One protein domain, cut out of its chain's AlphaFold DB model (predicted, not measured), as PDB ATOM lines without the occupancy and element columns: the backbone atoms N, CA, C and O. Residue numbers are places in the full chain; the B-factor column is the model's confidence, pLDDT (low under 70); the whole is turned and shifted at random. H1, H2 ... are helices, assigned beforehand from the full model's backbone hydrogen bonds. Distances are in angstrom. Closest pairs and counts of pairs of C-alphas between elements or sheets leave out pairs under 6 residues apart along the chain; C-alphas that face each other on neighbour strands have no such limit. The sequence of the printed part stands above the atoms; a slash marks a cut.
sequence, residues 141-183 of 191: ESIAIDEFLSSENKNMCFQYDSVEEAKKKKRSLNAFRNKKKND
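This is residues 141 to 183 of the 191 residues of an uncharacterized protein of Clostridiaceae bacterium (UniProt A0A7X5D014). A short helix, H1, is followed by a long link that turns round and runs back, and a long helix, H2, then returns past H1, making a loose, open loop. Residues 149 to 155, at the turn after H1, and residues 178 to 183, of which 178 to 181 belong to H2, stick out. The printed part has 43 residues with two named helices, H1 then H2, and no named strand: all helix. It is only just loose, close to compact, with a radius of gyration of the C-alphas of 11.4 A and spans of 29 by 22 by 15 A.

H1, residues 141 to 149, begins with C-alpha 141 at (112.324, 53.633, 12.590). H2, residues 163 to 181, measures 26.3 A and ends with C-alpha 181 at (102.334, 46.605, 1.029). H2 has a kink of 28 degrees near residue 170.

H1 and H2 are close but not clearly touching; their closest C-alphas, of Ser 142 and Phe 176, are 7.8 A apart. They run the same way at a steep tilt of 48 degrees. Every O i to N i+4 pair is within hydrogen-bond range in H1, and 13 of 15 in H2.

The two C-alphas farthest apart, of Asp 161 and Asp 183, are 31.9 A apart. The printed part has no cut. The link of 13 residues is long. Residues 176 to 183 have pLDDT under 70.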
ATOM      1  N   GLU A 141     113.257  53.186  13.623       75.12
ATOM      2  CA  GLU A 141     112.324  53.633  12.590       75.12
ATOM      3  C   GLU A 141     111.303  52.546  12.217       75.12
ATOM      4  O   GLU A 141     110.137  52.850  11.995       75.12
ATOM      5  N   SER A 142     111.706  51.269  12.185       71.38
ATOM      6  CA  SER A 142     110.776  50.154  11.949       71.38
ATOM      7  C   SER A 142     109.780  49.994  13.093       71.38
ATOM      8  O   SER A 142     108.631  49.645  12.839       71.38
ATOM      9  N   ILE A 143     110.226  50.223  14.330       77.00
ATOM     10  CA  ILE A 143     109.371  50.166  15.519       77.00
ATOM     11  C   ILE A 143     108.374  51.326  15.482       77.00
ATOM     12  O   ILE A 143     107.174  51.086  15.568       77.00
ATOM     13  N   ALA A 144     108.855  52.548  15.231       78.50
ATOM     14  CA  ALA A 144     108.009  53.735  15.108       78.50
ATOM     15  C   ALA A 144     106.956  53.607  13.991       78.50
ATOM     16  O   ALA A 144     105.827  54.053  14.159       78.50
ATOM     17  N   ILE A 145     107.285  52.964  12.861       75.25
ATOM     18  CA  ILE A 145     106.308  52.698  11.791       75.25
ATOM     19  C   ILE A 145     105.231  51.707  12.237       75.25
ATOM     20  O   ILE A 145     104.059  51.945  11.962       75.25
ATOM     21  N   ASP A 146     105.604  50.598  12.880       76.31
ATOM     22  CA  ASP A 146     104.626  49.607  13.350       76.31
ATOM     23  C   ASP A 146     103.695  50.211  14.423       76.31
ATOM     24  O   ASP A 146     102.489  49.964  14.401       76.31
ATOM     25  N   GLU A 147     104.239  51.040  15.319       82.25
ATOM     26  CA  GLU A 147     103.477  51.771  16.337       82.25
ATOM     27  C   GLU A 147     102.539  52.811  15.710       82.25
ATOM     28  O   GLU A 147     101.352  52.840  16.027       82.25
ATOM     29  N   PHE A 148     103.029  53.598  14.745       80.88
ATOM     30  CA  PHE A 148     102.219  54.573  14.013       80.88
ATOM     31  C   PHE A 148     101.053  53.915  13.272       80.88
ATOM     32  O   PHE A 148      99.923  54.378  13.394       80.88
ATOM     33  N   LEU A 149     101.309  52.817  12.555       77.19
ATOM     34  CA  LEU A 149     100.277  52.067  11.827       77.19
ATOM     35  C   LEU A 149      99.231  51.428  12.752       77.19
ATOM     36  O   LEU A 149      98.141  51.101  12.294       77.19
ATOM     37  N   SER A 150      99.565  51.239  14.029       78.38
ATOM     38  CA  SER A 150      98.642  50.738  15.053       78.38
ATOM     39  C   SER A 150      97.911  51.866  15.797       78.38
ATOM     40  O   SER A 150      97.056  51.585  16.631       78.38
ATOM     41  N   SER A 151      98.254  53.129  15.526       76.31
ATOM     42  CA  SER A 151      97.690  54.322  16.166       76.31
ATOM     43  C   SER A 151      96.710  55.062  15.245       76.31
ATOM     44  O   SER A 151      96.724  54.870  14.034       76.31
ATOM     45  N   GLU A 152      95.908  55.978  15.794       84.62
ATOM     46  CA  GLU A 152      94.979  56.832  15.021       84.62
ATOM     47  C   GLU A 152      95.649  58.066  14.380       84.62
ATOM     48  O   GLU A 152      94.992  58.936  13.798       84.62
ATOM     49  N   ASN A 153      96.971  58.190  14.505       80.38
ATOM     50  CA  ASN A 153      97.693  59.351  14.008       80.38
ATOM     51  C   ASN A 153      97.670  59.405  12.475       80.38
ATOM     52  O   ASN A 153      97.952  58.429  11.789       80.38
ATOM     53  N   LYS A 154      97.395  60.590  11.919       78.44
ATOM     54  CA  LYS A 154      97.246  60.759  10.462       78.44
ATOM     55  C   LYS A 154      98.573  60.812   9.710       78.44
ATOM     56  O   LYS A 154      98.630  60.381   8.566       78.44
ATOM     57  N   ASN A 155      99.632  61.338  10.329       75.38
ATOM     58  CA  ASN A 155     100.929  61.554   9.683       75.38
ATOM     59  C   ASN A 155     102.093  61.270  10.642       75.38
ATOM     60  O   ASN A 155     101.987  61.514  11.841       75.38
ATOM     61  N   MET A 156     103.228  60.840  10.088       80.94
ATOM     62  CA  MET A 156     104.493  60.653  10.805       80.94
ATOM     63  C   MET A 156     105.660  61.171   9.956       80.94
ATOM     64  O   MET A 156     105.665  61.009   8.733       80.94
ATOM     65  N   CYS A 157     106.659  61.777  10.601       80.56
ATOM     66  CA  CYS A 157     107.859  62.305   9.955       80.56
ATOM     67  C   CYS A 157     109.118  61.884  10.724       80.56
ATOM     68  O   CYS A 157     109.145  61.952  11.950       80.56
ATOM     69  N   PHE A 158     110.164  61.482   9.997       81.19
ATOM     70  CA  PHE A 158     111.490  61.237  10.565       81.19
ATOM     71  C   PHE A 158     112.392  62.437  10.290       81.19
ATOM     72  O   PHE A 158     112.602  62.797   9.129       81.19
ATOM     73  N   GLN A 159     112.941  63.021  11.352       82.44
ATOM     74  CA  GLN A 159     113.970  64.053  11.271       82.44
ATOM     75  C   GLN A 159     115.343  63.416  11.495       82.44
ATOM     76  O   GLN A 159     115.485  62.518  12.322       82.44
ATOM     77  N   TYR A 160     116.326  63.862  10.720       83.88
ATOM     78  CA  TYR A 160     117.712  63.401  10.784       83.88
ATOM     79  C   TYR A 160     118.631  64.617  10.821       83.88
ATOM     80  O   TYR A 160     118.310  65.640  10.212       83.88
ATOM     81  N   ASP A 161     119.788  64.467  11.458       83.94
ATOM     82  CA  ASP A 161     120.748  65.561  11.641       83.94
ATOM     83  C   ASP A 161     121.443  65.947  10.323       83.94
ATOM     84  O   ASP A 161     121.893  67.080  10.153       83.94
ATOM     85  N   SER A 162     121.505  65.020   9.356       91.50
ATOM     86  CA  SER A 162     122.139  65.226   8.049       91.50
ATOM     87  C   SER A 162     121.317  64.688   6.874       91.50
ATOM     88  O   SER A 162     120.663  63.642   6.933       91.50
ATOM     89  N   VAL A 163     121.428  65.376   5.731       78.88
ATOM     90  CA  VAL A 163     120.822  64.972   4.450       78.88
ATOM     91  C   VAL A 163     121.382  63.632   3.954       78.88
ATOM     92  O   VAL A 163     120.668  62.852   3.316       78.88
ATOM     93  N   GLU A 164     122.650  63.337   4.234       77.94
ATOM     94  CA  GLU A 164     123.283  62.076   3.829       77.94
ATOM     95  C   GLU A 164     122.746  60.891   4.631       77.94
ATOM     96  O   GLU A 164     122.434  59.836   4.067       77.94
ATOM     97  N   GLU A 165     122.540  61.096   5.932       80.19
ATOM     98  CA  GLU A 165     121.919  60.114   6.809       80.19
ATOM     99  C   GLU A 165     120.476  59.829   6.370       80.19
ATOM    100  O   GLU A 165     120.101  58.667   6.175       80.19
ATOM    101  N   ALA A 166     119.706  60.879   6.063       77.00
ATOM    102  CA  ALA A 166     118.355  60.744   5.527       77.00
ATOM    103  C   ALA A 166     118.328  59.933   4.215       77.00
ATOM    104  O   ALA A 166     117.486  59.045   4.036       77.00
ATOM    105  N   LYS A 167     119.275  60.171   3.292       77.44
ATOM    106  CA  LYS A 167     119.392  59.405   2.034       77.44
ATOM    107  C   LYS A 167     119.722  57.930   2.280       77.44
ATOM    108  O   LYS A 167     119.135  57.068   1.616       77.44
ATOM    109  N   LYS A 168     120.612  57.626   3.232       77.31
ATOM    110  CA  LYS A 168     120.978  56.251   3.617       77.31
ATOM    111  C   LYS A 168     119.769  55.494   4.175       77.31
ATOM    112  O   LYS A 168     119.534  54.345   3.802       77.31
ATOM    113  N   LYS A 169     118.954  56.160   4.996       78.50
ATOM    114  CA  LYS A 169     117.762  55.583   5.641       78.50
ATOM    115  C   LYS A 169     116.562  55.452   4.700       78.50
ATOM    116  O   LYS A 169     115.836  54.460   4.771       78.50
ATOM    117  N   LYS A 170     116.401  56.369   3.736       77.00
ATOM    118  CA  LYS A 170     115.312  56.358   2.735       77.00
ATOM    119  C   LYS A 170     115.191  55.032   1.975       77.00
ATOM    120  O   LYS A 170     114.079  54.575   1.715       77.00
ATOM    121  N   ARG A 171     116.314  54.397   1.612       71.12
ATOM    122  CA  ARG A 171     116.300  53.112   0.883       71.12
ATOM    123  C   ARG A 171     115.709  51.980   1.724       71.12
ATOM    124  O   ARG A 171     114.839  51.263   1.236       71.12
ATOM    125  N   SER A 172     116.137  51.862   2.978       70.38
ATOM    126  CA  SER A 172     115.650  50.841   3.912       70.38
ATOM    127  C   SER A 172     114.168  51.036   4.242       70.38
ATOM    128  O   SER A 172     113.411  50.068   4.251       70.38
ATOM    129  N   LEU A 173     113.733  52.290   4.408       71.44
ATOM    130  CA  LEU A 173     112.326  52.646   4.627       71.44
ATOM    131  C   LEU A 173     111.438  52.272   3.434       71.44
ATOM    132  O   LEU A 173     110.385  51.665   3.608       71.44
ATOM    133  N   ASN A 174     111.884  52.564   2.208       71.81
ATOM    134  CA  ASN A 174     111.151  52.186   0.998       71.81
ATOM    135  C   ASN A 174     111.052  50.662   0.834       71.81
ATOM    136  O   ASN A 174     109.999  50.153   0.455       71.81
ATOM    137  N   ALA A 175     112.128  49.928   1.138       71.38
ATOM    138  CA  ALA A 175     112.119  48.468   1.123       71.38
ATOM    139  C   ALA A 175     111.141  47.891   2.160       71.38
ATOM    140  O   ALA A 175     110.359  46.998   1.831       71.38
ATOM    141  N   PHE A 176     111.126  48.443   3.377       69.44
ATOM    142  CA  PHE A 176     110.185  48.048   4.428       69.44
ATOM    143  C   PHE A 176     108.730  48.334   4.032       69.44
ATOM    144  O   PHE A 176     107.880  47.449   4.128       69.44
ATOM    145  N   ARG A 177     108.451  49.526   3.488       67.81
ATOM    146  CA  ARG A 177     107.117  49.904   2.999       67.81
ATOM    147  C   ARG A 177     106.625  48.974   1.892       67.81
ATOM    148  O   ARG A 177     105.480  48.539   1.914       67.81
ATOM    149  N   ASN A 178     107.491  48.641   0.935       69.38
ATOM    150  CA  ASN A 178     107.144  47.729  -0.157       69.38
ATOM    151  C   ASN A 178     106.902  46.297   0.338       69.38
ATOM    152  O   ASN A 178     106.028  45.618  -0.193       69.38
ATOM    153  N   LYS A 179     107.637  45.850   1.365       69.19
ATOM    154  CA  LYS A 179     107.408  44.552   2.010       69.19
ATOM    155  C   LYS A 179     106.029  44.504   2.675       69.19
ATOM    156  O   LYS A 179     105.263  43.598   2.381       69.19
ATOM    157  N   LYS A 180     105.690  45.515   3.482       66.56
ATOM    158  CA  LYS A 180     104.386  45.615   4.161       66.56
ATOM    159  C   LYS A 180     103.213  45.765   3.190       66.56
ATOM    160  O   LYS A 180     102.181  45.156   3.414       66.56
ATOM    161  N   LYS A 181     103.374  46.488   2.074       62.34
ATOM    162  CA  LYS A 181     102.334  46.605   1.029       62.34
ATOM    163  C   LYS A 181     101.940  45.250   0.412       62.34
ATOM    164  O   LYS A 181     100.824  45.110  -0.078       62.34
ATOM    165  N   ASN A 182     102.850  44.276   0.423       58.69
ATOM    166  CA  ASN A 182     102.602  42.921  -0.072       58.69
ATOM    167  C   ASN A 182     102.031  41.975   1.003       58.69
ATOM    168  O   ASN A 182     101.619  40.867   0.661       58.69
ATOM    169  N   ASP A 183     101.984  42.392   2.273       61.78
ATOM    170  CA  ASP A 183     101.305  41.643   3.330       61.78
ATOM    171  C   ASP A 183      99.791  41.891   3.232       61.78
ATOM    172  O   ASP A 183      99.326  43.030   3.230       61.78
TER     173      ASP A 183